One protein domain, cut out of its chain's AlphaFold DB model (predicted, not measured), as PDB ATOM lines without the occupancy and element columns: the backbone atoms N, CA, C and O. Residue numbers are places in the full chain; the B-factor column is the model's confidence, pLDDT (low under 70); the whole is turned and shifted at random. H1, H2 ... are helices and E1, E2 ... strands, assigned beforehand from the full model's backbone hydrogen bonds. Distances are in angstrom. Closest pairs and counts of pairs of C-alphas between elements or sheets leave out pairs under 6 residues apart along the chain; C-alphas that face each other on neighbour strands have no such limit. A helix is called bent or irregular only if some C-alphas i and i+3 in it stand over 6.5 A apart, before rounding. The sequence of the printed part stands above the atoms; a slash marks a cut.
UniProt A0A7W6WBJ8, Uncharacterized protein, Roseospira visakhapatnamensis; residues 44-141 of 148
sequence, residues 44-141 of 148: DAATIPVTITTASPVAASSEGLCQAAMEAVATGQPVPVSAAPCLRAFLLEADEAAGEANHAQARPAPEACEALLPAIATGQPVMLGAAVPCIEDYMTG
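Overview. This is residues 44 to 141 of the 148 residues of an uncharacterized protein of Roseospira visakhapatnamensis (UniProt A0A7W6WBJ8). Four helices, H2, H3, H5 and H4, each touching the next, make an arc round a small ribbon of two strands, E1 and E2, and the short H1 packs on H3 and H5. H2 and H4 are the two ends of this arc, and the helices that touch in it cross rather than run side by side. The printed part has 98 residues, with five named helices and two named strands in the order H1 E1 H2 H3 H4 E2 H5; the sheet, E1 - E2, is antiparallel and the class is mostly helix. The whole is compact, with a radius of gyration of the C-alphas of 12.5 A, and rounded, with spans of 33 by 30 by 25 A.

Arrangement. H1, residues 44 to 47, touches H3, residues 81 to 98, closest at the C-alphas of Ala 45 and Leu 91, 6.1 A apart. H1 also touches H5, residues 128 to 140, closest at the C-alphas of Ala 46 and Gly 129, 4.0 A apart. E1, residues 49 to 53, is the antiparallel neighbour of E2, residues 125 to 127, with N 50 and O 126 at 2.8 A and N 126 and O 50 at 2.9 A, within hydrogen-bond range. Residues 52 to 53 of E1 also pair with residues 79 to 80, parallel. H2, residues 62 to 75, touches H3 with its residues 65 to 70 alone, closest at the C-alphas of Cys 66 and Cys 86, 5.2 A apart; they run the same way at a steep tilt of 69 degrees, only just short of about perpendicular. H3 and H5 touch, closest at the C-alphas of Ala 84 and Val 132, 5.6 A apart, and run opposite ways at a steep tilt of 43 degrees. H4, residues 110 to 121, touches H5 with its residues 113 to 116 alone, about perpendicular at 88 degrees; the C-alphas of Cys 113 and Cys 134 are the closest, 5.4 A apart. H2 is apart from H4 and from H5. Every O i to N i+4 pair is within hydrogen-bond range in H2, against 12 of 14 in H3, 6 of 8 in H4 and 7 of 9 in H5; H1 is too short for such a pair.

Along the chain. H1 begins at C-alpha 44 (-0.277, 34.171, 6.205). E1 is 13.3 A long from first to last C-alpha, H2 19.8 A, H3 25.5 A, H4 16.7 A and H5 18.0 A. H3 is irregular, with C-alphas 82 and 85 at 7.6 A, and H4 only just irregular, with C-alphas 115 and 118 at 6.6 A. H5 ends at C-alpha 140 (-8.693, 16.945, 24.132).

Size, cuts and confidence. The C-alphas farthest apart, those of Ala 60 and Glu 111, are 35.2 A apart. The printed part has no cut. The link from H3 to H4, 11 residues, is long. The mean pLDDT of the printed part is 74.8; residues 44 to 45, 54 to 60, 98 to 108 and 140 to 141 are under 70.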
ATOM      1  N   ASP A  44       0.755  33.732   5.257       65.38
ATOM      2  CA  ASP A  44      -0.277  34.171   6.205       65.38
ATOM      3  C   ASP A  44      -1.406  33.137   6.383       65.38
ATOM      4  O   ASP A  44      -2.602  33.439   6.377       65.38
ATOM      5  N   ALA A  45      -1.032  31.861   6.538       66.25
ATOM      6  CA  ALA A  45      -1.996  30.801   6.843       66.25
ATOM      7  C   ALA A  45      -2.764  31.061   8.158       66.25
ATOM      8  O   ALA A  45      -3.907  30.631   8.315       66.25
ATOM      9  N   ALA A  46      -2.163  31.805   9.090       72.50
ATOM     10  CA  ALA A  46      -2.732  32.128  10.391       72.50
ATOM     11  C   ALA A  46      -3.961  33.056  10.322       72.50
ATOM     12  O   ALA A  46      -4.884  32.873  11.125       72.50
ATOM     13  N   THR A  47      -4.008  34.014   9.386       79.25
ATOM     14  CA  THR A  47      -5.154  34.935   9.226       79.25
ATOM     15  C   THR A  47      -6.232  34.436   8.263       79.25
ATOM     16  O   THR A  47      -7.207  35.150   8.021       79.25
ATOM     17  N   ILE A  48      -6.132  33.206   7.743       79.88
ATOM     18  CA  ILE A  48      -7.199  32.653   6.901       79.88
ATOM     19  C   ILE A  48      -8.509  32.601   7.716       79.88
ATOM     20  O   ILE A  48      -8.548  31.951   8.768       79.88
ATOM     21  N   PRO A  49      -9.591  33.271   7.268       78.50
ATOM     22  CA  PRO A  49     -10.884  33.204   7.933       78.50
ATOM     23  C   PRO A  49     -11.529  31.846   7.671       78.50
ATOM     24  O   PRO A  49     -11.845  31.508   6.532       78.50
ATOM     25  N   VAL A  50     -11.773  31.085   8.735       80.38
ATOM     26  CA  VAL A  50     -12.446  29.788   8.665       80.38
ATOM     27  C   VAL A  50     -13.721  29.786   9.489       80.38
ATOM     28  O   VAL A  50     -13.748  30.214  10.640       80.38
ATOM     29  N   THR A  51     -14.795  29.279   8.897       85.81
ATOM     30  CA  THR A  51     -16.035  28.996   9.620       85.81
ATOM     31  C   THR A  51     -15.935  27.588  10.182       85.81
ATOM     32  O   THR A  51     -15.761  26.637   9.427       85.81
ATOM     33  N   ILE A  52     -16.056  27.438  11.496       81.56
ATOM     34  CA  ILE A  52     -15.970  26.136  12.164       81.56
ATOM     35  C   ILE A  52     -17.382  25.598  12.420       81.56
ATOM     36  O   ILE A  52     -18.276  26.350  12.802       81.56
ATOM     37  N   THR A  53     -17.597  24.296  12.219       78.56
ATOM     38  CA  THR A  53     -18.882  23.632  12.484       78.56
ATOM     39  C   THR A  53     -18.723  22.360  13.311       78.56
ATOM     40  O   THR A  53     -17.771  21.600  13.152       78.56
ATOM     41  N   THR A  54     -19.687  22.094  14.190       68.75
ATOM     42  CA  THR A  54     -19.804  20.823  14.927       68.75
ATOM     43  C   THR A  54     -20.530  19.737  14.127       68.75
ATOM     44  O   THR A  54     -20.721  18.629  14.630       68.75
ATOM     45  N   ALA A  55     -20.935  20.023  12.884       66.44
ATOM     46  CA  ALA A  55     -21.521  19.034  11.991       66.44
ATOM     47  C   ALA A  55     -20.529  17.893  11.712       66.44
ATOM     48  O   ALA A  55     -19.384  18.126  11.323       66.44
ATOM     49  N   SER A  56     -20.984  16.653  11.901       56.31
ATOM     50  CA  SER A  56     -20.159  15.467  11.663       56.31
ATOM     51  C   SER A  56     -19.844  15.333  10.165       56.31
ATOM     52  O   SER A  56     -20.783  15.329   9.361       56.31
ATOM     53  N   PRO A  57     -18.566  15.233   9.754       59.03
ATOM     54  CA  PRO A  57     -18.221  15.127   8.345       59.03
ATOM     55  C   PRO A  57     -18.678  13.795   7.749       59.03
ATOM     56  O   PRO A  57     -18.480  12.728   8.329       59.03
ATOM     57  N   VAL A  58     -19.200  13.845   6.523       55.97
ATOM     58  CA  VAL A  58     -19.461  12.657   5.696       55.97
ATOM     59  C   VAL A  58     -18.147  12.220   5.026       55.97
ATOM     60  O   VAL A  58     -18.015  12.214   3.807       55.97
ATOM     61  N   ALA A  59     -17.142  11.896   5.844       60.84
ATOM     62  CA  ALA A  59     -15.830  11.426   5.410       60.84
ATOM     63  C   ALA A  59     -15.564  10.031   5.991       60.84
ATOM     64  O   ALA A  59     -15.586   9.838   7.204       60.84
ATOM     65  N   ALA A  60     -15.322   9.047   5.122       59.72
ATOM     66  CA  ALA A  60     -15.152   7.645   5.518       59.72
ATOM     67  C   ALA A  60     -13.738   7.298   6.036       59.72
ATOM     68  O   ALA A  60     -13.517   6.184   6.506       59.72
ATOM     69  N   SER A  61     -12.780   8.227   5.946       76.44
ATOM     70  CA  SER A  61     -11.404   8.075   6.433       76.44
ATOM     71  C   SER A  61     -10.847   9.402   6.960       76.44
ATOM     72  O   SER A  61     -11.319  10.478   6.586       76.44
ATOM     73  N   SER A  62      -9.820   9.327   7.810       70.25
ATOM     74  CA  SER A  62      -9.096  10.491   8.341       70.25
ATOM     75  C   SER A  62      -8.411  11.314   7.245       70.25
ATOM     76  O   SER A  62      -8.456  12.538   7.287       70.25
ATOM     77  N   GLU A  63      -7.840  10.662   6.232       75.94
ATOM     78  CA  GLU A  63      -7.233  11.336   5.073       75.94
ATOM     79  C   GLU A  63      -8.280  12.107   4.258       75.94
ATOM     80  O   GLU A  63      -8.075  13.275   3.930       75.94
ATOM     81  N   GLY A  64      -9.446  11.497   4.002       79.88
ATOM     82  CA  GLY A  64     -10.561  12.170   3.330       79.88
ATOM     83  C   GLY A  64     -11.114  13.346   4.140       79.88
ATOM     84  O   GLY A  64     -11.522  14.350   3.565       79.88
ATOM     85  N   LEU A  65     -11.077  13.252   5.472       82.50
ATOM     86  CA  LEU A  65     -11.471  14.321   6.389       82.50
ATOM     87  C   LEU A  65     -10.481  15.498   6.341       82.50
ATOM     88  O   LEU A  65     -10.922  16.642   6.244       82.50
ATOM     89  N   CYS A  66      -9.168  15.238   6.340       83.44
ATOM     90  CA  CYS A  66      -8.156  16.287   6.186       83.44
ATOM     91  C   CYS A  66      -8.229  16.970   4.810       83.44
ATOM     92  O   CYS A  66      -8.206  18.198   4.738       83.44
ATOM     93  N   GLN A  67      -8.380  16.198   3.728       83.69
ATOM     94  CA  GLN A  67      -8.496  16.747   2.375       83.69
ATOM     95  C   GLN A  67      -9.759  17.608   2.217       83.69
ATOM     96  O   GLN A  67      -9.679  18.728   1.714       83.69
ATOM     97  N   ALA A  68     -10.912  17.128   2.696       81.81
ATOM     98  CA  ALA A  68     -12.162  17.885   2.658       81.81
ATOM     99  C   ALA A  68     -12.102  19.158   3.519       81.81
ATOM    100  O   ALA A  68     -12.692  20.172   3.154       81.81
ATOM    101  N   ALA A  69     -11.372  19.138   4.637       82.56
ATOM    102  CA  ALA A  69     -11.149  20.324   5.457       82.56
ATOM    103  C   ALA A  69     -10.288  21.371   4.737       82.56
ATOM    104  O   ALA A  69     -10.668  22.536   4.701       82.56
ATOM    105  N   MET A  70      -9.184  20.960   4.110       84.00
ATOM    106  CA  MET A  70      -8.335  21.834   3.287       84.00
ATOM    107  C   MET A  70      -9.109  22.461   2.120       84.00
ATOM    108  O   MET A  70      -9.009  23.661   1.870       84.00
ATOM    109  N   GLU A  71      -9.933  21.667   1.431       82.38
ATOM    110  CA  GLU A  71     -10.801  22.147   0.354       82.38
ATOM    111  C   GLU A  71     -11.883  23.108   0.874       82.38
ATOM    112  O   GLU A  71     -12.148  24.138   0.249       82.38
ATOM    113  N   ALA A  72     -12.457  22.841   2.050       82.62
ATOM    114  CA  ALA A  72     -13.405  23.740   2.700       82.62
ATOM    115  C   ALA A  72     -12.762  25.083   3.089       82.62
ATOM    116  O   ALA A  72     -13.348  26.127   2.812       82.62
ATOM    117  N   VAL A  73     -11.532  25.083   3.619       82.62
ATOM    118  CA  VAL A  73     -10.754  26.312   3.866       82.62
ATOM    119  C   VAL A  73     -10.534  27.090   2.566       82.62
ATOM    120  O   VAL A  73     -10.838  28.279   2.502       82.62
ATOM    121  N   ALA A  74     -10.075  26.423   1.502       79.81
ATOM    122  CA  ALA A  74      -9.808  27.059   0.209       79.81
ATOM    123  C   ALA A  74     -11.069  27.614  -0.491       79.81
ATOM    124  O   ALA A  74     -10.972  28.541  -1.295       79.81
ATOM    125  N   THR A  75     -12.250  27.063  -0.193       80.38
ATOM    126  CA  THR A  75     -13.542  27.461  -0.785       80.38
ATOM    127  C   THR A  75     -14.427  28.302   0.145       80.38
ATOM    128  O   THR A  75     -15.538  28.673  -0.241       80.38
ATOM    129  N   GLY A  76     -13.962  28.616   1.360       78.12
ATOM    130  CA  GLY A  76     -14.729  29.351   2.372       78.12
ATOM    131  C   GLY A  76     -15.944  28.590   2.921       78.12
ATOM    132  O   GLY A  76     -16.886  29.211   3.417       78.12
ATOM    133  N   GLN A  77     -15.965  27.260   2.804       82.88
ATOM    134  CA  GLN A  77     -17.015  26.404   3.358       82.88
ATOM    135  C   GLN A  77     -16.779  26.111   4.854       82.88
ATOM    136  O   GLN A  77     -15.646  26.188   5.330       82.88
ATOM    137  N   PRO A  78     -17.827  25.738   5.616       81.31
ATOM    138  CA  PRO A  78     -17.679  25.346   7.014       81.31
ATOM    139  C   PRO A  78     -16.796  24.103   7.189       81.31
ATOM    140  O   PRO A  78     -17.062  23.052   6.607       81.31
ATOM    141  N   VAL A  79     -15.783  24.207   8.046       83.00
ATOM    142  CA  VAL A  79     -14.825  23.142   8.358       83.00
ATOM    143  C   VAL A  79     -15.249  22.423   9.647       83.00
ATOM    144  O   VAL A  79     -15.524  23.087  10.650       83.00
ATOM    145  N   PRO A  80     -15.319  21.079   9.675       81.75
ATOM    146  CA  PRO A  80     -15.719  20.342  10.872       81.75
ATOM    147  C   PRO A  80     -14.664  20.448  11.986       81.75
ATOM    148  O   PRO A  80     -13.471  20.295  11.726       81.75
ATOM    149  N   VAL A  81     -15.089  20.617  13.246       80.38
ATOM    150  CA  VAL A  81     -14.194  20.667  14.431       80.38
ATOM    151  C   VAL A  81     -13.230  19.478  14.508       80.38
ATOM    152  O   VAL A  81     -12.076  19.639  14.893       80.38
ATOM    153  N   SER A  82     -13.667  18.296  14.063       81.62
ATOM    154  CA  SER A  82     -12.857  17.073  14.021       81.62
ATOM    155  C   SER A  82     -11.640  17.159  13.090       81.62
ATOM    156  O   SER A  82     -10.765  16.303  13.172       81.62
ATOM    157  N   ALA A  83     -11.570  18.164  12.210       83.88
ATOM    158  CA  ALA A  83     -10.430  18.417  11.330       83.88
ATOM    159  C   ALA A  83      -9.358  19.340  11.933       83.88
ATOM    160  O   ALA A  83      -8.334  19.556  11.289       83.88
ATOM    161  N   ALA A  84      -9.542  19.855  13.156       81.69
ATOM    162  CA  ALA A  84      -8.545  20.675  13.852       81.69
ATOM    163  C   ALA A  84      -7.090  20.143  13.781       81.69
ATOM    164  O   ALA A  84      -6.215  20.939  13.440       81.69
ATOM    165  N   PRO A  85      -6.788  18.839  13.988       81.75
ATOM    166  CA  PRO A  85      -5.412  18.345  13.849       81.75
ATOM    167  C   PRO A  85      -4.869  18.426  12.410       81.75
ATOM    168  O   PRO A  85      -3.681  18.677  12.223       81.75
ATOM    169  N   CYS A  86      -5.720  18.277  11.387       85.25
ATOM    170  CA  CYS A  86      -5.330  18.461   9.984       85.25
ATOM    171  C   CYS A  86      -4.990  19.931   9.695       85.25
ATOM    172  O   CYS A  86      -3.983  20.237   9.066       85.25
ATOM    173  N   LEU A  87      -5.824  20.847  10.199       82.88
ATOM    174  CA  LEU A  87      -5.616  22.290  10.078       82.88
ATOM    175  C   LEU A  87      -4.337  22.748  10.789       82.88
ATOM    176  O   LEU A  87      -3.653  23.649  10.311       82.88
ATOM    177  N   ARG A  88      -3.989  22.113  11.914       82.62
ATOM    178  CA  ARG A  88      -2.731  22.373  12.616       82.62
ATOM    179  C   ARG A  88      -1.512  21.878  11.850       82.62
ATOM    180  O   ARG A  88      -0.510  22.582  11.842       82.62
ATOM    181  N   ALA A  89      -1.588  20.705  11.219       82.69
ATOM    182  CA  ALA A  89      -0.520  20.226  10.343       82.69
ATOM    183  C   ALA A  89      -0.268  21.230   9.206       82.69
ATOM    184  O   ALA A  89       0.858  21.682   9.045       82.69
ATOM    185  N   PHE A  90      -1.331  21.703   8.549       82.00
ATOM    186  CA  PHE A  90      -1.230  22.746   7.527       82.00
ATOM    187  C   PHE A  90      -0.624  24.062   8.049       82.00
ATOM    188  O   PHE A  90       0.227  24.643   7.381       82.00
ATOM    189  N   LEU A  91      -1.015  24.529   9.243       79.69
ATOM    190  CA  LEU A  91      -0.396  25.709   9.865       79.69
ATOM    191  C   LEU A  91       1.102  25.495  10.149       79.69
ATOM    192  O   LEU A  91       1.879  26.418   9.934       79.69
ATOM    193  N   LEU A  92       1.512  24.304  10.604       80.19
ATOM    194  CA  LEU A  92       2.924  23.963  10.833       80.19
ATOM    195  C   LEU A  92       3.718  23.936   9.520       80.19
ATOM    196  O   LEU A  92       4.792  24.522   9.450       80.19
ATOM    197  N   GLU A  93       3.175  23.314   8.472       80.19
ATOM    198  CA  GLU A  93       3.797  23.275   7.141       80.19
ATOM    199  C   GLU A  93       3.917  24.681   6.523       80.19
ATOM    200  O   GLU A  93       4.910  24.986   5.862       80.19
ATOM    201  N   ALA A  94       2.934  25.556   6.761       74.12
ATOM    202  CA  ALA A  94       2.969  26.953   6.334       74.12
ATOM    203  C   ALA A  94       4.001  27.785   7.121       74.12
ATOM    204  O   ALA A  94       4.771  28.518   6.502       74.12
ATOM    205  N   ASP A  95       4.065  27.624   8.447       74.44
ATOM    206  CA  ASP A  95       5.084  28.217   9.330       74.44
ATOM    207  C   ASP A  95       6.506  27.808   8.884       74.44
ATOM    208  O   ASP A  95       7.376  28.660   8.678       74.44
ATOM    209  N   GLU A  96       6.741  26.510   8.646       74.06
ATOM    210  CA  GLU A  96       8.024  25.994   8.143       74.06
ATOM    211  C   GLU A  96       8.369  26.539   6.746       74.06
ATOM    212  O   GLU A  96       9.525  26.888   6.493       74.06
ATOM    213  N   ALA A  97       7.385  26.672   5.850       73.12
ATOM    214  CA  ALA A  97       7.578  27.246   4.517       73.12
ATOM    215  C   ALA A  97       7.830  28.768   4.536       73.12
ATOM    216  O   ALA A  97       8.552  29.278   3.675       73.12
ATOM    217  N   ALA A  98       7.258  29.492   5.502       69.31
ATOM    218  CA  ALA A  98       7.500  30.917   5.727       69.31
ATOM    219  C   ALA A  98       8.830  31.188   6.460       69.31
ATOM    220  O   ALA A  98       9.378  32.288   6.368       69.31
ATOM    221  N   GLY A  99       9.368  30.187   7.166       64.31
ATOM    222  CA  GLY A  99      10.492  30.351   8.092       64.31
ATOM    223  C   GLY A  99      10.085  31.009   9.417       64.31
ATOM    224  O   GLY A  99      10.945  31.514  10.143       64.31
ATOM    225  N   GLU A 100       8.790  31.013   9.737       64.62
ATOM    226  CA  GLU A 100       8.209  31.662  10.910       64.62
ATOM    227  C   GLU A 100       7.834  30.612  11.957       64.62
ATOM    228  O   GLU A 100       6.948  29.796  11.765       64.62
ATOM    229  N   ALA A 101       8.518  30.607  13.100       56.34
ATOM    230  CA  ALA A 101       8.443  29.487  14.043       56.34
ATOM    231  C   ALA A 101       7.215  29.485  14.988       56.34
ATOM    232  O   ALA A 101       7.259  28.799  16.010       56.34
ATOM    233  N   ASN A 102       6.181  30.306  14.748       57.44
ATOM    234  CA  ASN A 102       5.327  30.785  15.845       57.44
ATOM    235  C   ASN A 102       3.799  30.716  15.683       57.44
ATOM    236  O   ASN A 102       3.154  30.719  16.727       57.44
ATOM    237  N   HIS A 103       3.163  30.644  14.510       57.03
ATOM    238  CA  HIS A 103       1.690  30.745  14.476       57.03
ATOM    239  C   HIS A 103       0.974  29.458  14.896       57.03
ATOM    240  O   HIS A 103      -0.012  29.517  15.628       57.03
ATOM    241  N   ALA A 104       1.490  28.293  14.514       57.09
ATOM    242  CA  ALA A 104       0.955  26.998  14.925       57.09
ATOM    243  C   ALA A 104       1.348  26.601  16.364       57.09
ATOM    244  O   ALA A 104       0.801  25.643  16.921       57.09
ATOM    245  N   GLN A 105       2.323  27.305  16.958       58.38
ATOM    246  CA  GLN A 105       2.845  27.045  18.307       58.38
ATOM    247  C   GLN A 105       2.404  28.085  19.347       58.38
ATOM    248  O   GLN A 105       2.298  27.748  20.530       58.38
ATOM    249  N   ALA A 106       2.112  29.324  18.940       62.75
ATOM    250  CA  ALA A 106       1.579  30.359  19.817       62.75
ATOM    251  C   ALA A 106       0.150  30.009  20.239       62.75
ATOM    252  O   ALA A 106      -0.828  30.334  19.566       62.75
ATOM    253  N   ARG A 107       0.017  29.360  21.399       64.12
ATOM    254  CA  ARG A 107      -1.287  29.200  22.039       64.12
ATOM    255  C   ARG A 107      -1.847  30.580  22.408       64.12
ATOM    256  O   ARG A 107      -1.154  31.329  23.103       64.12
ATOM    257  N   PRO A 108      -3.083  30.913  21.997       68.19
ATOM    258  CA  PRO A 108      -3.777  32.083  22.513       68.19
ATOM    259  C   PRO A 108      -3.901  32.008  24.038       68.19
ATOM    260  O   PRO A 108      -3.937  30.922  24.621       68.19
ATOM    261  N   ALA A 109      -4.002  33.170  24.683       73.19
ATOM    262  CA  ALA A 109      -4.383  33.235  26.089       73.19
ATOM    263  C   ALA A 109      -5.775  32.588  26.287       73.19
ATOM    264  O   ALA A 109      -6.609  32.680  25.376       73.19
ATOM    265  N   PRO A 110      -6.057  31.932  27.428       71.50
ATOM    266  CA  PRO A 110      -7.326  31.233  27.639       71.50
ATOM    267  C   PRO A 110      -8.546  32.147  27.446       71.50
ATOM    268  O   PRO A 110      -9.518  31.738  26.817       71.50
ATOM    269  N   GLU A 111      -8.452  33.411  27.857       73.31
ATOM    270  CA  GLU A 111      -9.494  34.427  27.687       73.31
ATOM    271  C   GLU A 111      -9.771  34.731  26.202       73.31
ATOM    272  O   GLU A 111     -10.901  35.032  25.813       73.31
ATOM    273  N   ALA A 112      -8.751  34.621  25.340       75.19
ATOM    274  CA  ALA A 112      -8.903  34.756  23.893       75.19
ATOM    275  C   ALA A 112      -9.578  33.519  23.277       75.19
ATOM    276  O   ALA A 112     -10.393  33.666  22.367       75.19
ATOM    277  N   CYS A 113      -9.308  32.316  23.796       77.56
ATOM    278  CA  CYS A 113     -10.058  31.118  23.413       77.56
ATOM    279  C   CYS A 113     -11.531  31.212  23.838       77.56
ATOM    280  O   CYS A 113     -12.413  30.931  23.028       77.56
ATOM    281  N   GLU A 114     -11.820  31.665  25.061       76.81
ATOM    282  CA  GLU A 114     -13.195  31.880  25.535       76.81
ATOM    283  C   GLU A 114     -13.942  32.924  24.692       76.81
ATOM    284  O   GLU A 114     -15.101  32.708  24.338       76.81
ATOM    285  N   ALA A 115     -13.274  34.007  24.283       78.12
ATOM    286  CA  ALA A 115     -13.839  35.010  23.378       78.12
ATOM    287  C   ALA A 115     -14.155  34.468  21.966       78.12
ATOM    288  O   ALA A 115     -15.023  35.013  21.281       78.12
ATOM    289  N   LEU A 116     -13.495  33.387  21.531       74.75
ATOM    290  CA  LEU A 116     -13.761  32.714  20.254       74.75
ATOM    291  C   LEU A 116     -14.904  31.689  20.334       74.75
ATOM    292  O   LEU A 116     -15.527  31.410  19.307       74.75
ATOM    293  N   LEU A 117     -15.242  31.158  21.518       74.06
ATOM    294  CA  LEU A 117     -16.319  30.166  21.667       74.06
ATOM    295  C   LEU A 117     -17.687  30.657  21.138       74.06
ATOM    296  O   LEU A 117     -18.325  29.892  20.412       74.06
ATOM    297  N   PRO A 118     -18.150  31.904  21.392       76.00
ATOM    298  CA  PRO A 118     -19.390  32.417  20.806       76.00
ATOM    299  C   PRO A 118     -19.343  32.508  19.277       76.00
ATOM    300  O   PRO A 118     -20.344  32.229  18.617       76.00
ATOM    301  N   ALA A 119     -18.190  32.869  18.704       76.00
ATOM    302  CA  ALA A 119     -18.000  32.957  17.258       76.00
ATOM    303  C   ALA A 119     -18.064  31.565  16.606       76.00
ATOM    304  O   ALA A 119     -18.817  31.363  15.655       76.00
ATOM    305  N   ILE A 120     -17.375  30.579  17.189       73.50
ATOM    306  CA  ILE A 120     -17.423  29.172  16.763       73.50
ATOM    307  C   ILE A 120     -18.853  28.618  16.889       73.50
ATOM    308  O   ILE A 120     -19.372  28.025  15.947       73.50
ATOM    309  N   ALA A 121     -19.533  28.864  18.013       73.06
ATOM    310  CA  ALA A 121     -20.898  28.389  18.255       73.06
ATOM    311  C   ALA A 121     -21.951  29.002  17.311       73.06
ATOM    312  O   ALA A 121     -22.989  28.388  17.068       73.06
ATOM    313  N   THR A 122     -21.695  30.199  16.774       76.94
ATOM    314  CA  THR A 122     -22.586  30.894  15.826       76.94
ATOM    315  C   THR A 122     -22.157  30.752  14.363       76.94
ATOM    316  O   THR A 122     -22.783  31.351  13.488       76.94
ATOM    317  N   GLY A 123     -21.115  29.960  14.074       73.69
ATOM    318  CA  GLY A 123     -20.595  29.781  12.716       73.69
ATOM    319  C   GLY A 123     -20.057  31.079  12.102       73.69
ATOM    320  O   GLY A 123     -20.180  31.287  10.896       73.69
ATOM    321  N   GLN A 124     -19.510  31.977  12.923       79.00
ATOM    322  CA  GLN A 124     -18.790  33.156  12.448       79.00
ATOM    323  C   GLN A 124     -17.385  32.765  11.962       79.00
ATOM    324  O   GLN A 124     -16.786  31.834  12.510       79.00
ATOM    325  N   PRO A 125     -16.828  33.479  10.967       78.62
ATOM    326  CA  PRO A 125     -15.455  33.268  10.535       78.62
ATOM    327  C   PRO A 125     -14.476  33.670  11.644       78.62
ATOM    328  O   PRO A 125     -14.523  34.787  12.160       78.62
ATOM    329  N   VAL A 126     -13.564  32.765  11.982       82.38
ATOM    330  CA  VAL A 126     -12.490  32.956  12.964       82.38
ATOM    331  C   VAL A 126     -11.129  32.760  12.294       82.38
ATOM    332  O   VAL A 126     -11.018  32.030  11.312       82.38
ATOM    333  N   MET A 127     -10.084  33.427  12.788       83.00
ATOM    334  CA  MET A 127      -8.731  33.302  12.227       83.00
ATOM    335  C   MET A 127      -8.162  31.911  12.521       83.00
ATOM    336  O   MET A 127      -8.149  31.493  13.682       83.00
ATOM    337  N   LEU A 128      -7.677  31.213  11.492       79.88
ATOM    338  CA  LEU A 128      -7.220  29.824  11.579       79.88
ATOM    339  C   LEU A 128      -6.184  29.605  12.695       79.88
ATOM    340  O   LEU A 128      -6.359  28.710  13.524       79.88
ATOM    341  N   GLY A 129      -5.162  30.464  12.773       76.38
ATOM    342  CA  GLY A 129      -4.092  30.376  13.774       76.38
ATOM    343  C   GLY A 129      -4.562  30.586  15.218       76.38
ATOM    344  O   GLY A 129      -3.979  30.027  16.140       76.38
ATOM    345  N   ALA A 130      -5.649  31.333  15.432       76.69
ATOM    346  CA  ALA A 130      -6.231  31.522  16.761       76.69
ATOM    347  C   ALA A 130      -7.253  30.427  17.111       76.69
ATOM    348  O   ALA A 130      -7.340  29.999  18.257       76.69
ATOM    349  N   ALA A 131      -8.029  29.955  16.132       76.88
ATOM    350  CA  ALA A 131      -9.102  28.994  16.363       76.88
ATOM    351  C   ALA A 131      -8.587  27.567  16.597       76.88
ATOM    352  O   ALA A 131      -9.060  26.883  17.505       76.88
ATOM    353  N   VAL A 132      -7.614  27.113  15.800       80.69
ATOM    354  CA  VAL A 132      -7.144  25.718  15.814       80.69
ATOM    355  C   VAL A 132      -6.588  25.284  17.182       80.69
ATOM    356  O   VAL A 132      -7.060  24.258  17.683       80.69
ATOM    357  N   PRO A 133      -5.693  26.043  17.854       77.75
ATOM    358  CA  PRO A 133      -5.180  25.652  19.170       77.75
ATOM    359  C   PRO A 133      -6.275  25.582  20.245       77.75
ATOM    360  O   PRO A 133      -6.245  24.695  21.097       77.75
ATOM    361  N   CYS A 134      -7.264  26.481  20.190       78.50
ATOM    362  CA  CYS A 134      -8.390  26.499  21.127       78.50
ATOM    363  C   CYS A 134      -9.343  25.307  20.918       78.50
ATOM    364  O   CYS A 134      -9.843  24.737  21.887       78.50
ATOM    365  N   ILE A 135      -9.585  24.903  19.665       78.81
ATOM    366  CA  ILE A 135     -10.447  23.755  19.337       78.81
ATOM    367  C   ILE A 135      -9.774  22.435  19.734       78.81
ATOM    368  O   ILE A 135     -10.444  21.557  20.277       78.81
ATOM    369  N   GLU A 136      -8.461  22.292  19.519       74.94
ATOM    370  CA  GLU A 136      -7.715  21.123  20.003       74.94
ATOM    371  C   GLU A 136      -7.784  20.993  21.531       74.94
ATOM    372  O   GLU A 136      -8.023  19.895  22.036       74.94
ATOM    373  N   ASP A 137      -7.623  22.089  22.276       74.50
ATOM    374  CA  ASP A 137      -7.707  22.073  23.742       74.50
ATOM    375  C   ASP A 137      -9.115  21.679  24.222       74.50
ATOM    376  O   ASP A 137      -9.283  20.777  25.047       74.50
ATOM    377  N   TYR A 138     -10.148  22.259  23.603       70.75
ATOM    378  CA  TYR A 138     -11.542  21.932  23.895       70.75
ATOM    379  C   TYR A 138     -11.874  20.457  23.604       70.75
ATOM    380  O   TYR A 138     -12.530  19.802  24.413       70.75
ATOM    381  N   MET A 139     -11.392  19.895  22.485       70.25
ATOM    382  CA  MET A 139     -11.636  18.488  22.133       70.25
ATOM    383  C   MET A 139     -10.792  17.482  22.927       70.25
ATOM    384  O   MET A 139     -11.240  16.355  23.134       70.25
ATOM    385  N   THR A 140      -9.584  17.848  23.369       67.06
ATOM    386  CA  THR A 140      -8.693  16.945  24.132       67.06
ATOM    387  C   THR A 140      -8.984  16.912  25.633       67.06
ATOM    388  O   THR A 140      -8.413  16.089  26.348       67.06
ATOM    389  N   GLY A 141      -9.921  17.740  26.109       54.19
ATOM    390  CA  GLY A 141     -10.366  17.756  27.500       54.19
ATOM    391  C   GLY A 141      -9.738  18.874  28.329       54.19
ATOM    392  O   GLY A 141      -9.291  18.625  29.448       54.19
TER     393      GLY A 141